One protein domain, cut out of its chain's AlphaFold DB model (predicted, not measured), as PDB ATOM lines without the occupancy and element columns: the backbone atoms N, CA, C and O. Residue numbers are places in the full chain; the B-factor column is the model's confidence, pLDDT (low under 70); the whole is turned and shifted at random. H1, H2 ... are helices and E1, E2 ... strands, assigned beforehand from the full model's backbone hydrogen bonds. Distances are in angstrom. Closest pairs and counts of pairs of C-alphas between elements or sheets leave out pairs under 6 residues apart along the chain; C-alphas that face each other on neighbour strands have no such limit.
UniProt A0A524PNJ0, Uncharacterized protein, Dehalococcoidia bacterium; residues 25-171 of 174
ATOM      1  N   ARG A  25     135.892  87.755  86.121       90.88
ATOM      2  CA  ARG A  25     134.576  87.211  85.803       90.88
ATOM      3  C   ARG A  25     134.632  85.691  85.854       90.88
ATOM      4  O   ARG A  25     135.488  85.095  85.204       90.88
ATOM      5  N   HIS A  26     133.719  85.072  86.592       92.75
ATOM      6  CA  HIS A  26     133.552  83.622  86.621       92.75
ATOM      7  C   HIS A  26     132.770  83.170  85.387       92.75
ATOM      8  O   HIS A  26     131.676  83.665  85.118       92.75
ATOM      9  N   VAL A  27     133.330  82.232  84.633       95.06
ATOM     10  CA  VAL A  27     132.723  81.692  83.416       95.06
ATOM     11  C   VAL A  27     132.361  80.238  83.678       95.06
ATOM     12  O   VAL A  27     133.241  79.418  83.939       95.06
ATOM     13  N   LEU A  28     131.066  79.935  83.641       95.69
ATOM     14  CA  LEU A  28     130.510  78.594  83.818       95.69
ATOM     15  C   LEU A  28     130.006  78.072  82.474       95.69
ATOM     16  O   LEU A  28     129.336  78.803  81.743       95.69
ATOM     17  N   GLY A  29     130.283  76.810  82.164       96.44
ATOM     18  CA  GLY A  29     129.820  76.172  80.940       96.44
ATOM     19  C   GLY A  29     129.267  74.768  81.160       96.44
ATOM     20  O   GLY A  29     129.820  73.979  81.929       96.44
ATOM     21  N   THR A  30     128.189  74.457  80.444       96.69
ATOM     22  CA  THR A  30     127.572  73.126  80.386       96.69
ATOM     23  C   THR A  30     127.366  72.727  78.927       96.69
ATOM     24  O   THR A  30     126.890  73.542  78.142       96.69
ATOM     25  N   ALA A  31     127.704  71.491  78.561       96.50
ATOM     26  CA  ALA A  31     127.553  70.946  77.212       96.50
ATOM     27  C   ALA A  31     126.502  69.827  77.208       96.50
ATOM     28  O   ALA A  31     126.780  68.687  77.575       96.50
ATOM     29  N   PHE A  32     125.275  70.161  76.803       94.81
ATOM     30  CA  PHE A  32     124.154  69.227  76.763       94.81
ATOM     31  C   PHE A  32     124.272  68.296  75.535       94.81
ATOM     32  O   PHE A  32     124.195  68.773  74.398       94.81
ATOM     33  N   PRO A  33     124.463  66.977  75.729       89.06
ATOM     34  CA  PRO A  33     125.032  66.099  74.703       89.06
ATOM     35  C   PRO A  33     123.993  65.379  73.829       89.06
ATOM     36  O   PRO A  33     124.320  64.393  73.177       89.06
ATOM     37  N   TYR A  34     122.729  65.801  73.842       83.12
ATOM     38  CA  TYR A  34     121.665  65.081  73.140       83.12
ATOM     39  C   TYR A  34     121.419  65.649  71.739       83.12
ATOM     40  O   TYR A  34     121.274  66.858  71.552       83.12
ATOM     41  N   THR A  35     121.375  64.744  70.763       77.56
ATOM     42  CA  THR A  35     121.040  64.988  69.355       77.56
ATOM     43  C   THR A  35     119.598  64.574  69.064       77.56
ATOM     44  O   THR A  35     119.008  63.812  69.828       77.56
ATOM     45  N   ASP A  36     119.062  64.985  67.912       73.88
ATOM     46  CA  ASP A  36     117.694  64.653  67.461       73.88
ATOM     47  C   ASP A  36     117.471  63.138  67.195       73.88
ATOM     48  O   ASP A  36     116.371  62.701  66.868       73.88
ATOM     49  N   VAL A  37     118.525  62.320  67.324       64.31
ATOM     50  CA  VAL A  37     118.496  60.848  67.232       64.31
ATOM     51  C   VAL A  37     118.144  60.202  68.586       64.31
ATOM     52  O   VAL A  37     117.699  59.055  68.636       64.31
ATOM     53  N   ALA A  38     118.333  60.921  69.697       64.56
ATOM     54  CA  ALA A  38     117.981  60.456  71.033       64.56
ATOM     55  C   ALA A  38     116.519  60.794  71.379       64.56
ATOM     56  O   ALA A  38     115.987  61.820  70.966       64.56
ATOM     57  N   SER A  39     115.864  59.951  72.183       61.38
ATOM     58  CA  SER A  39     114.504  60.227  72.670       61.38
ATOM     59  C   SER A  39     114.446  61.540  73.471       61.38
ATOM     60  O   SER A  39     115.385  61.808  74.227       61.38
ATOM     61  N   PRO A  40     113.355  62.328  73.373       61.38
ATOM     62  CA  PRO A  40     113.269  63.655  73.979       61.38
ATOM     63  C   PRO A  40     113.494  63.608  75.494       61.38
ATOM     64  O   PRO A  40     112.872  62.823  76.215       61.38
ATOM     65  N   ARG A  41     114.407  64.460  75.973       79.44
ATOM     66  CA  ARG A  41     114.848  64.533  77.376       79.44
ATOM     67  C   ARG A  41     114.618  65.910  77.992       79.44
ATOM     68  O   ARG A  41     115.475  66.421  78.712       79.44
ATOM     69  N   ASP A  42     113.449  66.494  77.742       85.69
ATOM     70  CA  ASP A  42     113.040  67.820  78.225       85.69
ATOM     71  C   ASP A  42     113.379  68.047  79.702       85.69
ATOM     72  O   ASP A  42     113.980  69.059  80.039       85.69
ATOM     73  N   THR A  43     113.084  67.088  80.586       91.12
ATOM     74  CA  THR A  43     113.375  67.196  82.028       91.12
ATOM     75  C   THR A  43     114.874  67.213  82.354       91.12
ATOM     76  O   THR A  43     115.284  67.831  83.335       91.12
ATOM     77  N   GLU A  44     115.713  66.552  81.555       93.25
ATOM     78  CA  GLU A  44     117.172  66.545  81.733       93.25
ATOM     79  C   GLU A  44     117.801  67.838  81.196       93.25
ATOM     80  O   GLU A  44     118.705  68.390  81.826       93.25
ATOM     81  N   LEU A  45     117.263  68.369  80.092       94.25
ATOM     82  CA  LEU A  45     117.590  69.691  79.551       94.25
ATOM     83  C   LEU A  45     117.190  70.796  80.547       94.25
ATOM     84  O   LEU A  45     118.038  71.587  80.954       94.25
ATOM     85  N   GLU A  46     115.933  70.784  81.008       95.81
ATOM     86  CA  GLU A  46     115.343  71.670  82.027       95.81
ATOM     87  C   GLU A  46     116.178  71.668  83.313       95.81
ATOM     88  O   GLU A  46     116.576  72.731  83.788       95.81
ATOM     89  N   ARG A  47     116.538  70.484  83.830       95.56
ATOM     90  CA  ARG A  47     117.417  70.341  84.999       95.56
ATOM     91  C   ARG A  47     118.809  70.926  84.760       95.56
ATOM     92  O   ARG A  47     119.305  71.654  85.619       95.56
ATOM     93  N   SER A  48     119.449  70.603  83.637       95.50
ATOM     94  CA  SER A  48     120.833  71.022  83.358       95.50
ATOM     95  C   SER A  48     120.928  72.537  83.171       95.50
ATOM     96  O   SER A  48     121.821  73.184  83.719       95.50
ATOM     97  N   PHE A  49     119.960  73.116  82.458       96.50
ATOM     98  CA  PHE A  49     119.828  74.558  82.278       96.50
ATOM     99  C   PHE A  49     119.572  75.279  83.610       96.50
ATOM    100  O   PHE A  49     120.260  76.250  83.926       96.50
ATOM    101  N   LEU A  50     118.633  74.782  84.427       96.31
ATOM    102  CA  LEU A  50     118.342  75.348  85.749       96.31
ATOM    103  C   LEU A  50     119.546  75.289  86.692       96.31
ATOM    104  O   LEU A  50     119.769  76.232  87.446       96.31
ATOM    105  N   GLN A  51     120.335  74.215  86.640       96.44
ATOM    106  CA  GLN A  51     121.536  74.058  87.457       96.44
ATOM    107  C   GLN A  51     122.585  75.136  87.123       96.44
ATOM    108  O   GLN A  51     123.120  75.767  88.038       96.44
ATOM    109  N   LEU A  52     122.800  75.428  85.833       96.94
ATOM    110  CA  LEU A  52     123.649  76.535  85.373       96.94
ATOM    111  C   LEU A  52     123.075  77.910  85.757       96.94
ATOM    112  O   LEU A  52     123.778  78.724  86.356       96.94
ATOM    113  N   ALA A  53     121.796  78.165  85.465       96.75
ATOM    114  CA  ALA A  53     121.142  79.440  85.763       96.75
ATOM    115  C   ALA A  53     121.131  79.757  87.272       96.75
ATOM    116  O   ALA A  53     121.375  80.897  87.671       96.75
ATOM    117  N   TYR A  54     120.926  78.746  88.123       95.50
ATOM    118  CA  TYR A  54     121.000  78.871  89.579       95.50
ATOM    119  C   TYR A  54     122.403  79.264  90.059       95.50
ATOM    120  O   TYR A  54     122.535  80.184  90.869       95.50
ATOM    121  N   ALA A  55     123.450  78.612  89.543       95.12
ATOM    122  CA  ALA A  55     124.832  78.914  89.911       95.12
ATOM    123  C   ALA A  55     125.235  80.342  89.505       95.12
ATOM    124  O   ALA A  55     125.781  81.082  90.322       95.12
ATOM    125  N   VAL A  56     124.887  80.764  88.284       95.06
ATOM    126  CA  VAL A  56     125.096  82.143  87.810       95.06
ATOM    127  C   VAL A  56     124.340  83.149  88.689       95.06
ATOM    128  O   VAL A  56     124.919  84.144  89.120       95.06
ATOM    129  N   CYS A  57     123.076  82.873  89.029       94.12
ATOM    130  CA  CYS A  57     122.285  83.724  89.921       94.12
ATOM    131  C   CYS A  57     122.913  83.844  91.323       94.12
ATOM    132  O   CYS A  57     122.955  84.936  91.893       94.12
ATOM    133  N   CYS A  58     123.457  82.755  91.871       93.19
ATOM    134  CA  CYS A  58     124.137  82.777  93.166       93.19
ATOM    135  C   CYS A  58     125.423  83.621  93.143       93.19
ATOM    136  O   CYS A  58     125.614  84.425  94.051       93.19
ATOM    137  N   LEU A  59     126.252  83.516  92.097       91.75
ATOM    138  CA  LEU A  59     127.452  84.356  91.933       91.75
ATOM    139  C   LEU A  59     127.083  85.846  91.805       91.75
ATOM    140  O   LEU A  59     127.615  86.686  92.532       91.75
ATOM    141  N   ALA A  60     126.095  86.174  90.964       91.38
ATOM    142  CA  ALA A  60     125.610  87.545  90.799       91.38
ATOM    143  C   ALA A  60     125.065  88.144  92.113       91.38
ATOM    144  O   ALA A  60     125.299  89.318  92.417       91.38
ATOM    145  N   ARG A  61     124.379  87.331  92.933       91.00
ATOM    146  CA  ARG A  61     123.893  87.722  94.270       91.00
ATOM    147  C   ARG A  61     125.012  87.931  95.295       91.00
ATOM    148  O   ARG A  61     124.823  88.741  96.196       91.00
ATOM    149  N   SER A  62     126.165  87.283  95.128       88.56
ATOM    150  CA  SER A  62     127.400  87.551  95.888       88.56
ATOM    151  C   SER A  62     128.161  88.798  95.403       88.56
ATOM    152  O   SER A  62     129.248  89.086  95.895       88.56
ATOM    153  N   HIS A  63     127.596  89.554  94.450       84.56
ATOM    154  CA  HIS A  63     128.219  90.686  93.750       84.56
ATOM    155  C   HIS A  63     129.434  90.325  92.875       84.56
ATOM    156  O   HIS A  63     130.165  91.219  92.435       84.56
ATOM    157  N   GLU A  64     129.627  89.041  92.574       88.88
ATOM    158  CA  GLU A  64     130.669  88.566  91.668       88.88
ATOM    159  C   GLU A  64     130.234  88.748  90.208       88.88
ATOM    160  O   GLU A  64     129.060  88.611  89.857       88.88
ATOM    161  N   SER A  65     131.184  89.074  89.327       90.88
ATOM    162  CA  SER A  65     130.913  89.101  87.889       90.88
ATOM    163  C   SER A  65     130.886  87.666  87.367       90.88
ATOM    164  O   SER A  65     131.823  86.906  87.609       90.88
ATOM    165  N   CYS A  66     129.842  87.289  86.630       93.75
ATOM    166  CA  CYS A  66     129.689  85.934  86.104       93.75
ATOM    167  C   CYS A  66     129.057  85.890  84.702       93.75
ATOM    168  O   CYS A  66     128.483  86.878  84.231       93.75
ATOM    169  N   ALA A  67     129.196  84.748  84.028       95.25
ATOM    170  CA  ALA A  67     128.482  84.371  82.809       95.25
ATOM    171  C   ALA A  67     128.272  82.852  82.778       95.25
ATOM    172  O   ALA A  67     129.177  82.097  83.140       95.25
ATOM    173  N   GLY A  68     127.098  82.412  82.326       96.81
ATOM    174  CA  GLY A  68     126.828  81.020  81.979       96.81
ATOM    175  C   GLY A  68     126.785  80.815  80.467       96.81
ATOM    176  O   GLY A  68     126.269  81.659  79.736       96.81
ATOM    177  N   TYR A  69     127.271  79.670  80.002       98.00
ATOM    178  CA  TYR A  69     127.206  79.246  78.606       98.00
ATOM    179  C   TYR A  69     126.621  77.827  78.535       98.00
ATOM    180  O   TYR A  69     127.173  76.886  79.102       98.00
ATOM    181  N   PHE A  70     125.482  77.666  77.861       97.69
ATOM    182  CA  PHE A  70     124.775  76.391  77.725       97.69
ATOM    183  C   PHE A  70     124.871  75.902  76.279       97.69
ATOM    184  O   PHE A  70     124.148  76.383  75.404       97.69
ATOM    185  N   ALA A  71     125.800  74.986  76.018       97.50
ATOM    186  CA  ALA A  71     126.023  74.420  74.697       97.50
ATOM    187  C   ALA A  71     125.055  73.279  74.375       97.50
ATOM    188  O   ALA A  71     124.752  72.444  75.224       97.50
ATOM    189  N   VAL A  72     124.591  73.252  73.127       95.88
ATOM    190  CA  VAL A  72     123.623  72.290  72.580       95.88
ATOM    191  C   VAL A  72     124.013  71.927  71.146       95.88
ATOM    192  O   VAL A  72     124.396  72.798  70.364       95.88
ATOM    193  N   VAL A  73     123.904  70.646  70.790       93.50
ATOM    194  CA  VAL A  73     124.293  70.129  69.459       93.50
ATOM    195  C   VAL A  73     123.138  69.995  68.463       93.50
ATOM    196  O   VAL A  73     123.377  69.760  67.283       93.50
ATOM    197  N   SER A  74     121.895  70.154  68.922       92.00
ATOM    198  CA  SER A  74     120.670  69.977  68.131       92.00
ATOM    199  C   SER A  74     119.848  71.270  68.078       92.00
ATOM    200  O   SER A  74     119.868  72.079  69.014       92.00
ATOM    201  N   GLN A  75     119.123  71.474  66.974       91.25
ATOM    202  CA  GLN A  75     118.252  72.640  66.804       91.25
ATOM    203  C   GLN A  75     116.999  72.536  67.693       91.25
ATOM    204  O   GLN A  75     116.572  73.549  68.244       91.25
ATOM    205  N   GLU A  76     116.462  71.332  67.926       91.75
ATOM    206  CA  GLU A  76     115.368  71.131  68.887       91.75
ATOM    207  C   GLU A  76     115.815  71.454  70.323       91.75
ATOM    208  O   GLU A  76     115.135  72.202  71.031       91.75
ATOM    209  N   ALA A  77     116.999  70.979  70.730       92.81
ATOM    210  CA  ALA A  77     117.579  71.271  72.041       92.81
ATOM    211  C   ALA A  77     117.871  72.774  72.230       92.81
ATOM    212  O   ALA A  77     117.660  73.321  73.314       92.81
ATOM    213  N   ARG A  78     118.302  73.467  71.168       94.44
ATOM    214  CA  ARG A  78     118.459  74.929  71.145       94.44
ATOM    215  C   ARG A  78     117.132  75.648  71.343       94.44
ATOM    216  O   ARG A  78     117.052  76.527  72.202       94.44
ATOM    217  N   ASP A  79     116.101  75.281  70.592       93.75
ATOM    218  CA  ASP A  79     114.800  75.944  70.675       93.75
ATOM    219  C   ASP A  79     114.107  75.639  72.014       93.75
ATOM    220  O   ASP A  79     113.424  76.501  72.567       93.75
ATOM    221  N   ALA A  80     114.329  74.453  72.591       94.06
ATOM    222  CA  ALA A  80     113.971  74.143  73.971       94.06
ATOM    223  C   ALA A  80     114.703  75.054  74.967       94.06
ATOM    224  O   ALA A  80     114.044  75.739  75.749       94.06
ATOM    225  N   ALA A  81     116.034  75.143  74.906       95.12
ATOM    226  CA  ALA A  81     116.815  75.986  75.812       95.12
ATOM    227  C   ALA A  81     116.443  77.481  75.703       95.12
ATOM    228  O   ALA A  81     116.364  78.172  76.718       95.12
ATOM    229  N   GLN A  82     116.117  77.983  74.506       95.75
ATOM    230  CA  GLN A  82     115.590  79.341  74.322       95.75
ATOM    231  C   GLN A  82     114.220  79.541  74.992       95.75
ATOM    232  O   GLN A  82     114.002  80.569  75.639       95.75
ATOM    233  N   ARG A  83     113.317  78.548  74.924       95.75
ATOM    234  CA  ARG A  83     112.063  78.566  75.703       95.75
ATOM    235  C   ARG A  83     112.333  78.605  77.213       95.75
ATOM    236  O   ARG A  83     111.550  79.224  77.928       95.75
ATOM    237  N   LEU A  84     113.430  78.014  77.697       96.25
ATOM    238  CA  LEU A  84     113.809  78.056  79.116       96.25
ATOM    239  C   LEU A  84     114.379  79.409  79.559       96.25
ATOM    240  O   LEU A  84     114.006  79.892  80.628       96.25
ATOM    241  N   VAL A  85     115.214  80.055  78.736       96.06
ATOM    242  CA  VAL A  85     115.700  81.428  78.992       96.06
ATOM    243  C   VAL A  85     114.524  82.393  79.174       96.06
ATOM    244  O   VAL A  85     114.535  83.197  80.104       96.06
ATOM    245  N   ALA A  86     113.487  82.264  78.338       95.00
ATOM    246  CA  ALA A  86     112.254  83.040  78.460       95.00
ATOM    247  C   ALA A  86     111.395  82.626  79.674       95.00
ATOM    248  O   ALA A  86     110.918  83.491  80.402       95.00
ATOM    249  N   ARG A  87     111.218  81.318  79.923       96.50
ATOM    250  CA  ARG A  87     110.420  80.764  81.042       96.50
ATOM    251  C   ARG A  87     110.940  81.172  82.423       96.50
ATOM    252  O   ARG A  87     110.139  81.311  83.342       96.50
ATOM    253  N   TYR A  88     112.256  81.316  82.568       96.00
ATOM    254  CA  TYR A  88     112.927  81.571  83.848       96.00
ATOM    255  C   TYR A  88     113.582  82.956  83.946       96.00
ATOM    256  O   TYR A  88     114.371  83.183  84.860       96.00
ATOM    257  N   GLU A  89     113.271  83.865  83.014       93.38
ATOM    258  CA  GLU A  89     113.702  85.276  83.021       93.38
ATOM    259  C   GLU A  89     115.225  85.475  83.201       93.38
ATOM    260  O   GLU A  89     115.687  86.467  83.760       93.38
ATOM    261  N   VAL A  90     116.032  84.528  82.707       90.75
ATOM    262  CA  VAL A  90     117.486  84.463  82.971       90.75
ATOM    263  C   VAL A  90     118.255  85.611  82.293       90.75
ATOM    264  O   VAL A  90     119.354  85.978  82.724       90.75
ATOM    265  N   GLY A  91     117.669  86.196  81.243       89.50
ATOM    266  CA  GLY A  91     118.255  87.284  80.460       89.50
ATOM    267  C   GLY A  91     119.614  86.911  79.862       89.50
ATOM    268  O   GLY A  91     119.903  85.740  79.619       89.50
ATOM    269  N   ASP A  92     120.485  87.905  79.695       89.56
ATOM    270  CA  ASP A  92     121.840  87.727  79.151       89.56
ATOM    271  C   ASP A  92     122.814  86.995  80.102       89.56
ATOM    272  O   ASP A  92     124.000  86.849  79.800       89.56
ATOM    273  N   SER A  93     122.339  86.528  81.264       92.69
ATOM    274  CA  SER A  93     123.159  85.838  82.270       92.69
ATOM    275  C   SER A  93     123.606  84.442  81.815       92.69
ATOM    276  O   SER A  93     124.663  83.973  82.240       92.69
ATOM    277  N   VAL A  94     122.812  83.782  80.959       96.62
ATOM    278  CA  VAL A  94     123.124  82.471  80.364       96.62
ATOM    279  C   VAL A  94     122.951  82.535  78.845       96.62
ATOM    280  O   VAL A  94     121.833  82.647  78.345       96.62
ATOM    281  N   ARG A  95     124.052  82.413  78.097       96.94
ATOM    282  CA  ARG A  95     124.037  82.342  76.630       96.94
ATOM    283  C   ARG A  95     123.806  80.907  76.162       96.94
ATOM    284  O   ARG A  95     124.517  79.999  76.587       96.94
ATOM    285  N   ILE A  96     122.868  80.702  75.236       97.19
ATOM    286  CA  ILE A  96     122.721  79.421  74.526       97.19
ATOM    287  C   ILE A  96     123.741  79.361  73.385       97.19
ATOM    288  O   ILE A  96     123.723  80.212  72.496       97.19
ATOM    289  N   VAL A  97     124.606  78.347  73.397       96.56
ATOM    290  CA  VAL A  97     125.644  78.119  72.383       96.56
ATOM    291  C   VAL A  97     125.205  76.968  71.483       96.56
ATOM    292  O   VAL A  97     125.330  75.800  71.841       96.56
ATOM    293  N   PHE A  98     124.663  77.275  70.307       95.12
ATOM    294  CA  PHE A  98     124.371  76.231  69.326       95.12
ATOM    295  C   PHE A  98     125.667  75.809  68.626       95.12
ATOM    296  O   PHE A  98     126.376  76.653  68.073       95.12
ATOM    297  N   ALA A  99     125.991  74.518  68.663       90.94
ATOM    298  CA  ALA A  99     127.170  73.992  67.994       90.94
ATOM    299  C   ALA A  99     126.980  74.048  66.472       90.94
ATOM    300  O   ALA A  99     126.257  73.240  65.894       90.94
ATOM    301  N   SER A 100     127.659  74.990  65.815       86.81
ATOM    302  CA  SER A 100     127.782  75.036  64.355       86.81
ATOM    303  C   SER A 100     128.583  73.828  63.860       86.81
ATOM    304  O   SER A 100     129.804  73.913  63.709       86.81
ATOM    305  N   LEU A 101     127.890  72.704  63.658       85.06
ATOM    306  CA  LEU A 101     128.468  71.430  63.234       85.06
ATOM    307  C   LEU A 101     129.223  71.601  61.911       85.06
ATOM    308  O   LEU A 101     128.648  71.992  60.893       85.06
ATOM    309  N   LEU A 102     130.516  71.290  61.917       89.12
ATOM    310  CA  LEU A 102     131.303  71.162  60.698       89.12
ATOM    311  C   LEU A 102     130.968  69.831  60.007       89.12
ATOM    312  O   LEU A 102     130.462  68.904  60.634       89.12
ATOM    313  N   VAL A 103     131.328  69.685  58.727       89.50
ATOM    314  CA  VAL A 103     131.158  68.408  58.000       89.50
ATOM    315  C   VAL A 103     131.829  67.248  58.751       89.50
ATOM    316  O   VAL A 103     131.252  66.173  58.854       89.50
ATOM    317  N   ALA A 104     132.999  67.489  59.353       91.19
ATOM    318  CA  ALA A 104     133.682  66.510  60.196       91.19
ATOM    319  C   ALA A 104     132.878  66.142  61.459       91.19
ATOM    320  O   ALA A 104     132.818  64.969  61.813       91.19
ATOM    321  N   ASP A 105     132.224  67.109  62.109       93.00
ATOM    322  CA  ASP A 105     131.381  66.864  63.287       93.00
ATOM    323  C   ASP A 105     130.139  66.042  62.906       93.00
ATOM    324  O   ASP A 105     129.773  65.102  63.608       93.00
ATOM    325  N   MET A 106     129.534  66.336  61.747       91.50
ATOM    326  CA  MET A 106     128.416  65.560  61.195       91.50
ATOM    327  C   MET A 106     128.820  64.116  60.865       91.50
ATOM    328  O   MET A 106     128.082  63.195  61.206       91.50
ATOM    329  N   THR A 107     129.994  63.898  60.256       94.25
ATOM    330  CA  THR A 107     130.531  62.547  60.023       94.25
ATOM    331  C   THR A 107     130.750  61.812  61.344       94.25
ATOM    332  O   THR A 107     130.217  60.721  61.513       94.25
ATOM    333  N   ARG A 108     131.418  62.437  62.327       94.81
ATOM    334  CA  ARG A 108     131.642  61.839  63.657       94.81
ATOM    335  C   ARG A 108     130.336  61.439  64.351       94.81
ATOM    336  O   ARG A 108     130.277  60.369  64.948       94.81
ATOM    337  N   LEU A 109     129.292  62.268  64.270       93.62
ATOM    338  CA  LEU A 109     127.969  61.950  64.820       93.62
ATOM    339  C   LEU A 109     127.277  60.805  64.067       93.62
ATOM    340  O   LEU A 109     126.635  59.975  64.706       93.62
ATOM    341  N   SER A 110     127.426  60.730  62.740       94.12
ATOM    342  CA  SER A 110     126.903  59.622  61.929       94.12
ATOM    343  C   SER A 110     127.589  58.300  62.284       94.12
ATOM    344  O   SER A 110     126.913  57.326  62.609       94.12
ATOM    345  N   ASP A 111     128.924  58.286  62.309       96.12
ATOM    346  CA  ASP A 111     129.733  57.111  62.651       96.12
ATOM    347  C   ASP A 111     129.417  56.614  64.074       96.12
ATOM    348  O   ASP A 111     129.268  55.411  64.310       96.12
ATOM    349  N   ALA A 112     129.253  57.542  65.027       95.44
ATOM    350  CA  ALA A 112     128.897  57.235  66.409       95.44
ATOM    351  C   ALA A 112     127.451  56.734  66.562       95.44
ATOM    352  O   ALA A 112     127.202  55.856  67.388       95.44
ATOM    353  N   ALA A 113     126.502  57.239  65.767       93.94
ATOM    354  CA  ALA A 113     125.129  56.735  65.741       93.94
ATOM    355  C   ALA A 113     125.051  55.325  65.129       93.94
ATOM    356  O   ALA A 113     124.331  54.468  65.647       93.94
ATOM    357  N   GLU A 114     125.826  55.045  64.076       95.38
ATOM    358  CA  GLU A 114     125.956  53.693  63.527       95.38
ATOM    359  C   GLU A 114     126.600  52.721  64.521       95.38
ATOM    360  O   GLU A 114     126.114  51.598  64.667       95.38
ATOM    361  N   ALA A 115     127.664  53.130  65.220       96.19
ATOM    362  CA  ALA A 115     128.298  52.319  66.260       96.19
ATOM    363  C   ALA A 115     127.338  52.038  67.426       96.19
ATOM    364  O   ALA A 115     127.104  50.879  67.758       96.19
ATOM    365  N   ALA A 116     126.680  53.074  67.958       94.94
ATOM    366  CA  ALA A 116     125.675  52.943  69.012       94.94
ATOM    367  C   ALA A 116     124.530  51.989  68.629       94.94
ATOM    368  O   ALA A 116     124.103  51.169  69.440       94.94
ATOM    369  N   SER A 117     124.058  52.053  67.380       94.38
ATOM    370  CA  SER A 117     123.025  51.155  66.848       94.38
ATOM    371  C   SER A 117     123.520  49.707  66.703       94.38
ATOM    372  O   SER A 117     122.815  48.762  67.060       94.38
ATOM    373  N   ARG A 118     124.756  49.522  66.220       97.12
ATOM    374  CA  ARG A 118     125.399  48.215  65.995       97.12
ATOM    375  C   ARG A 118     125.741  47.483  67.294       97.12
ATOM    376  O   ARG A 118     125.662  46.258  67.339       97.12
ATOM    377  N   GLU A 119     126.143  48.226  68.318       96.31
ATOM    378  CA  GLU A 119     126.629  47.701  69.602       96.31
ATOM    379  C   GLU A 119     125.544  47.725  70.693       96.31
ATOM    380  O   GLU A 119     125.682  47.065  71.720       96.31
ATOM    381  N   GLY A 120     124.435  48.437  70.457       94.81
ATOM    382  CA  GLY A 120     123.339  48.612  71.415       94.81
ATOM    383  C   GLY A 120     123.632  49.628  72.524       94.81
ATOM    384  O   GLY A 120     122.856  49.724  73.475       94.81
ATOM    385  N   ASP A 121     124.731  50.382  72.414       93.44
ATOM    386  CA  ASP A 121     125.209  51.315  73.432       93.44
ATOM    387  C   ASP A 121     125.030  52.789  72.998       93.44
ATOM    388  O   ASP A 121     125.838  53.320  72.231       93.44
ATOM    389  N   PRO A 122     124.005  53.504  73.505       90.00
ATOM    390  CA  PRO A 122     123.797  54.915  73.188       90.00
ATOM    391  C   PRO A 122     124.864  55.846  73.790       90.00
ATOM    392  O   PRO A 122     124.908  57.020  73.415       90.00
ATOM    393  N   THR A 123     125.721  55.378  74.709       92.25
ATOM    394  CA  THR A 123     126.753  56.230  75.319       92.25
ATOM    395  C   THR A 123     127.808  56.673  74.309       92.25
ATOM    396  O   THR A 123     128.280  57.801  74.411       92.25
ATOM    397  N   LEU A 124     128.090  55.870  73.274       94.00
ATOM    398  CA  LEU A 124     129.021  56.219  72.192       94.00
ATOM    399  C   LEU A 124     128.622  57.531  71.491       94.00
ATOM    400  O   LEU A 124     129.442  58.438  71.334       94.00
ATOM    401  N   LEU A 125     127.337  57.664  71.138       93.81
ATOM    402  CA  LEU A 125     126.790  58.877  70.527       93.81
ATOM    403  C   LEU A 125     126.789  60.057  71.512       93.81
ATOM    404  O   LEU A 125     127.160  61.167  71.134       93.81
ATOM    405  N   ILE A 126     126.428  59.815  72.777       92.25
ATOM    406  CA  ILE A 126     126.420  60.836  73.840       92.25
ATOM    407  C   ILE A 126     127.835  61.386  74.093       92.25
ATOM    408  O   ILE A 126     127.995  62.593  74.260       92.25
ATOM    409  N   CYS A 127     128.873  60.546  74.083       94.00
ATOM    410  CA  CYS A 127     130.261  60.980  74.252       94.00
ATOM    411  C   CYS A 127     130.714  61.898  73.108       94.00
ATOM    412  O   CYS A 127     131.152  63.017  73.368       94.00
ATOM    413  N   VAL A 128     130.535  61.475  71.852       95.38
ATOM    414  CA  VAL A 128     130.929  62.275  70.678       95.38
ATOM    415  C   VAL A 128     130.139  63.587  70.599       95.38
ATOM    416  O   VAL A 128     130.709  64.640  70.310       95.38
ATOM    417  N   ALA A 129     128.847  63.563  70.929       94.56
ATOM    418  CA  ALA A 129     128.026  64.765  71.009       94.56
ATOM    419  C   ALA A 129     128.445  65.707  72.156       94.56
ATOM    420  O   ALA A 129     128.475  66.923  71.960       94.56
ATOM    421  N   ARG A 130     128.835  65.180  73.330       94.94
ATOM    422  CA  ARG A 130     129.381  65.991  74.435       94.94
ATOM    423  C   ARG A 130     130.683  66.678  74.034       94.94
ATOM    424  O   ARG A 130     130.846  67.857  74.326       94.94
ATOM    425  N   GLU A 131     131.583  65.971  73.350       95.75
ATOM    426  CA  GLU A 131     132.840  66.540  72.843       95.75
ATOM    427  C   GLU A 131     132.587  67.688  71.859       95.75
ATOM    428  O   GLU A 131     133.108  68.782  72.050       95.75
ATOM    429  N   ILE A 132     131.726  67.484  70.857       95.44
ATOM    430  CA  ILE A 132     131.381  68.520  69.868       95.44
ATOM    431  C   ILE A 132     130.716  69.735  70.542       95.44
ATOM    432  O   ILE A 132     131.035  70.884  70.218       95.44
ATOM    433  N   GLY A 133     129.832  69.496  71.517       95.56
ATOM    434  CA  GLY A 133     129.228  70.545  72.341       95.56
ATOM    435  C   GLY A 133     130.260  71.319  73.169       95.56
ATOM    436  O   GLY A 133     130.213  72.547  73.206       95.56
ATOM    437  N   LEU A 134     131.227  70.628  73.776       95.50
ATOM    438  CA  LEU A 134     132.314  71.221  74.562       95.50
ATOM    439  C   LEU A 134     133.314  72.001  73.689       95.50
ATOM    440  O   LEU A 134     133.770  73.075  74.083       95.50
ATOM    441  N   ASP A 135     133.609  71.537  72.478       95.00
ATOM    442  CA  ASP A 135     134.465  72.265  71.540       95.00
ATOM    443  C   ASP A 135     133.758  73.495  70.956       95.00
ATOM    444  O   ASP A 135     134.401  74.510  70.676       95.00
ATOM    445  N   ALA A 136     132.432  73.467  70.784       94.75
ATOM    446  CA  ALA A 136     131.648  74.668  70.486       94.75
ATOM    447  C   ALA A 136     131.631  75.650  71.675       94.75
ATOM    448  O   ALA A 136     131.900  76.839  71.494       94.75
ATOM    449  N   LEU A 137     131.400  75.142  72.891       95.38
ATOM    450  CA  LEU A 137     131.416  75.890  74.153       95.38
ATOM    451  C   LEU A 137     132.744  76.636  74.360       95.38
ATOM    452  O   LEU A 137     132.746  77.849  74.566       95.38
ATOM    453  N   ARG A 138     133.880  75.937  74.232       94.88
ATOM    454  CA  ARG A 138     135.224  76.527  74.346       94.88
ATOM    455  C   ARG A 138     135.488  77.595  73.284       94.88
ATOM    456  O   ARG A 138     136.052  78.636  73.617       94.88
ATOM    457  N   ARG A 139     135.071  77.375  72.029       93.75
ATOM    458  CA  ARG A 139     135.228  78.356  70.936       93.75
ATOM    459  C   ARG A 139     134.452  79.651  71.202       93.75
ATOM    460  O   ARG A 139     135.007  80.728  71.003       93.75
ATOM    461  N   GLU A 140     133.213  79.552  71.678       94.75
ATOM    462  CA  GLU A 140     132.356  80.710  71.982       94.75
ATOM    463  C   GLU A 140     132.801  81.474  73.242       94.75
ATOM    464  O   GLU A 140     132.738  82.704  73.302       94.75
ATOM    465  N   ILE A 141     133.312  80.760  74.249       94.12
ATOM    466  CA  ILE A 141     133.911  81.393  75.428       94.12
ATOM    467  C   ILE A 141     135.209  82.114  75.039       94.12
ATOM    468  O   ILE A 141     135.395  83.269  75.416       94.12
ATOM    469  N   ALA A 142     136.076  81.491  74.236       92.69
ATOM    470  CA  ALA A 142     137.327  82.103  73.781       92.69
ATOM    471  C   ALA A 142     137.124  83.303  72.832       92.69
ATOM    472  O   ALA A 142     137.982  84.186  72.787       92.69
ATOM    473  N   SER A 143     136.012  83.360  72.089       92.31
ATOM    474  CA  SER A 143     135.657  84.513  71.246       92.31
ATOM    475  C   SER A 143     135.076  85.688  72.047       92.31
ATOM    476  O   SER A 143     135.248  86.839  71.645       92.31
ATOM    477  N   THR A 144     134.407  85.414  73.174       92.06
ATOM    478  CA  THR A 144     133.665  86.418  73.956       92.06
ATOM    479  C   THR A 144     134.427  86.926  75.182       92.06
ATOM    480  O   THR A 144     134.463  88.130  75.442       92.06
ATOM    481  N   GLU A 145     135.019  86.030  75.969       91.81
ATOM    482  CA  GLU A 145     135.569  86.341  77.290       91.81
ATOM    483  C   GLU A 145     137.065  86.672  77.181       91.81
ATOM    484  O   GLU A 145     137.942  85.814  77.305       91.81
ATOM    485  N   LEU A 146     137.368  87.949  76.926       83.25
ATOM    486  CA  LEU A 146     138.729  88.438  76.679       83.25
ATOM    487  C   LEU A 146     139.697  88.099  77.829       83.25
ATOM    488  O   LEU A 146     139.604  88.622  78.943       83.25
ATOM    489  N   GLY A 147     140.680  87.247  77.530       80.56
ATOM    490  CA  GLY A 147     141.642  86.758  78.519       80.56
ATOM    491  C   GLY A 147     141.061  85.737  79.503       80.56
ATOM    492  O   GLY A 147     141.581  85.619  80.611       80.56
ATOM    493  N   GLY A 148     139.991  85.032  79.123       82.00
ATOM    494  CA  GLY A 148     139.487  83.852  79.820       82.00
ATOM    495  C   GLY A 148     140.539  82.751  79.917       82.00
ATOM    496  O   GLY A 148     141.071  82.300  78.905       82.00
ATOM    497  N   VAL A 149     140.825  82.314  81.142       83.94
ATOM    498  CA  VAL A 149     141.671  81.150  81.428       83.94
ATOM    499  C   VAL A 149     140.784  80.036  81.975       83.94
ATOM    500  O   VAL A 149     140.103  80.227  82.984       83.94
ATOM    501  N   GLU A 150     140.794  78.881  81.309       86.88
ATOM    502  CA  GLU A 150     140.135  77.657  81.778       86.88
ATOM    503  C   GLU A 150     140.868  77.134  83.027       86.88
ATOM    504  O   GLU A 150     142.085  76.935  83.010       86.88
ATOM    505  N   VAL A 151     140.145  76.950  84.131       84.44
ATOM    506  CA  VAL A 151     140.714  76.544  85.422       84.44
ATOM    507  C   VAL A 151     140.755  75.019  85.487       84.44
ATOM    508  O   VAL A 151     139.844  74.373  85.991       84.44
ATOM    509  N   GLN A 152     141.848  74.441  84.991       68.88
ATOM    510  CA  GLN A 152     142.119  72.992  84.998       68.88
ATOM    511  C   GLN A 152     142.593  72.460  86.373       68.88
ATOM    512  O   GLN A 152     143.371  71.513  86.439       68.88
ATOM    513  N   SER A 153     142.217  73.117  87.473       52.22
ATOM    514  CA  SER A 153     142.798  72.913  88.810       52.22
ATOM    515  C   SER A 153     141.900  72.068  89.720       52.22
ATOM    516  O   SER A 153     140.684  72.087  89.562       52.22
ATOM    517  N   ASP A 154     142.485  71.446  90.750       57.41
ATOM    518  CA  ASP A 154     141.784  70.801  91.879       57.41
ATOM    519  C   ASP A 154     140.959  71.780  92.758       57.41
ATOM    520  O   ASP A 154     140.511  71.426  93.852       57.41
ATOM    521  N   GLU A 155     140.748  73.028  92.323       66.12
ATOM    522  CA  GLU A 155     139.777  73.924  92.949       66.12
ATOM    523  C   GLU A 155     138.370  73.326  92.825       66.12
ATOM    524  O   GLU A 155     137.858  73.127  91.723       66.12
ATOM    525  N   ALA A 156     137.712  73.091  93.964       71.19
ATOM    526  CA  ALA A 156     136.334  72.621  93.977       71.19
ATOM    527  C   ALA A 156     135.435  73.595  93.180       71.19
ATOM    528  O   ALA A 156     135.378  74.784  93.520       71.19
ATOM    529  N   PRO A 157     134.733  73.128  92.131       75.12
ATOM    530  CA  PRO A 157     133.964  74.008  91.263       75.12
ATOM    531  C   PRO A 157     132.796  74.669  92.017       75.12
ATOM    532  O   PRO A 157     132.284  74.094  92.988       75.12
ATOM    533  N   PRO A 158     132.328  75.857  91.576       79.88
ATOM    534  CA  PRO A 158     131.272  76.591  92.263       79.88
ATOM    535  C   PRO A 158     130.048  75.724  92.581       79.88
ATOM    536  O   PRO A 158     129.511  75.030  91.715       79.88
ATOM    537  N   PHE A 159     129.629  75.775  93.849       85.00
ATOM    538  CA  PHE A 159     128.492  75.037  94.421       85.00
ATOM    539  C   PHE A 159     128.605  73.500  94.367       85.00
ATOM    540  O   PHE A 159     127.603  72.809  94.537       85.00
ATOM    541  N   GLY A 160     129.809  72.949  94.158       83.31
ATOM    542  CA  GLY A 160     130.040  71.499  94.097       83.31
ATOM    543  C   GLY A 160     129.501  70.835  92.825       83.31
ATOM    544  O   GLY A 160     129.380  69.612  92.771       83.31
ATOM    545  N   VAL A 161     129.163  71.626  91.805       84.94
ATOM    546  CA  VAL A 161     128.681  71.140  90.510       84.94
ATOM    547  C   VAL A 161     129.864  70.851  89.590       84.94
ATOM    548  O   VAL A 161     130.712  71.711  89.387       84.94
ATOM    549  N   HIS A 162     129.899  69.667  88.978       87.19
ATOM    550  CA  HIS A 162     130.823  69.397  87.878       87.19
ATOM    551  C   HIS A 162     130.358  70.145  86.618       87.19
ATOM    552  O   HIS A 162     129.325  69.806  86.044       87.19
ATOM    553  N   TRP A 163     131.108  71.173  86.219       92.31
ATOM    554  CA  TRP A 163     130.893  71.933  84.986       92.31
ATOM    555  C   TRP A 163     131.717  71.334  83.842       92.31
ATOM    556  O   TRP A 163     132.847  70.905  84.062       92.31
ATOM    557  N   ASP A 164     131.186  71.360  82.618       94.06
ATOM    558  CA  ASP A 164     131.944  70.990  81.412       94.06
ATOM    559  C   ASP A 164     133.050  72.011  81.101       94.06
ATOM    560  O   ASP A 164     134.064  71.674  80.495       94.06
ATOM    561  N   TYR A 165     132.862  73.256  81.549       94.00
ATOM    562  CA  TYR A 165     133.874  74.305  81.547       94.00
ATOM    563  C   TYR A 165     133.760  75.160  82.817       94.00
ATOM    564  O   TYR A 165     132.676  75.634  83.163       94.00
ATOM    565  N   TYR A 166     134.891  75.431  83.469       94.19
ATOM    566  CA  TYR A 166     135.019  76.508  84.451       94.19
ATOM    567  C   TYR A 166     136.235  77.362  84.101       94.19
ATOM    568  O   TYR A 166     137.322  76.842  83.852       94.19
ATOM    569  N   GLY A 167     136.060  78.679  84.084       92.31
ATOM    570  CA  GLY A 167     137.127  79.619  83.775       92.31
ATOM    571  C   GLY A 167     137.014  80.925  84.547       92.31
ATOM    572  O   GLY A 167     135.976  81.256  85.126       92.31
ATOM    573  N   ARG A 168     138.105  81.689  84.534       91.56
ATOM    574  CA  ARG A 168     138.161  83.056  85.058       91.56
ATOM    575  C   ARG A 168     138.665  83.987  83.957       91.56
ATOM    576  O   ARG A 168     139.772  83.812  83.457       91.56
ATOM    577  N   ALA A 169     137.848  84.962  83.577       89.06
ATOM    578  CA  ALA A 169     138.154  85.973  82.564       89.06
ATOM    579  C   ALA A 169     138.356  87.353  83.194       89.06
ATOM    580  O   ALA A 169     138.083  87.541  84.381       89.06
ATOM    581  N   ARG A 170     138.819  88.343  82.423       83.69
ATOM    582  CA  ARG A 170     138.850  89.728  82.909       83.69
ATOM    583  C   ARG A 170     137.457  90.340  82.826       83.69
ATOM    584  O   ARG A 170     136.833  90.320  81.772       83.69
ATOM    585  N   ALA A 171     136.986  90.920  83.928       75.88
ATOM    586  CA  ALA A 171     135.717  91.639  83.941       75.88
ATOM    587  C   ALA A 171     135.822  92.897  83.058       75.88
ATOM    588  O   ALA A 171     136.495  93.865  83.420       75.88
TER     589      ALA A 171
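This is residues 25 to 171 of the 174 residues of an uncharacterized protein of Dehalococcoidia bacterium (UniProt A0A524PNJ0). A strongly twisted sheet of four strands forms the middle layer, with H1 and H2 over one face and the long helix H4 on the other. At one end of the long axis, H3 packs on residues 123 to 132 of H4, and the two make a helical hairpin. The printed part has 147 residues with four named helices and four named strands, in the order E1 H1 E2 H2 E3 H3 H4 E4; the sheet is mixed, in the order E3 E2 E1 E4, and the class is mixed, helices and strands. The whole is compact, with a radius of gyration of the C-alphas of 15.5 A, and elongated, spanning 50 by 31 by 26 A.

E1, residues 25 to 32, is an inner strand. H1, residues 42 to 61, is on the sheet at a height of 9.4 A. E2, residues 65 to 72, is parallel to E1, with N 28 and O 67 within hydrogen-bond range at 2.9 A; H1 lies over both and runs along the strands, at 1 degrees to E2 on the local plane. H2, residues 75 to 87, is on the same face as H1, and residues 42 to 49 of H1 touch it at a steep tilt of 47 degrees, the same way; the closest C-alphas are those of Glu 46 and Leu 84, 7.2 A apart. E3, residues 94 to 98, is an edge strand parallel to E2, with N 97 and O 70 2.8 A apart. H3, residues 103 to 119, is not on the sheet. H4, residues 123 to 144, is on the face opposite H1 and H2; it touches H3 with residues 123 to 132 at a shallow tilt of 23 degrees, opposite ways, the C-alphas of Ala 112 and Leu 125 being closest at 4.9 A. E4, residues 165 to 170, is the other edge strand, antiparallel to E1, with N 27 and O 167 2.9 A apart. In H1, H2, H3 and H4 every O i to N i+4 pair is within hydrogen-bond range.

E1 begins at C-alpha 25, (134.576, 87.211, 85.803). First to last C-alpha, E1 measures 22.7 A, H1 27.8 A, E2 23.9 A, H3 24.2 A and H4 31.0 A. E4 ends at C-alpha 170, (138.850, 89.728, 82.909).

The C-alphas of His 63 and Arg 118 are farthest apart, at 50.8 A. The printed part has no cut. The link from H4 to E4, residues 145 to 164, is long; its residues 149 to 150 pair antiparallel with residues 167 to 168 of E4. Confidence is under 70 at residues 37 to 40 and 152 to 155; the mean pLDDT of the printed part is 90.4.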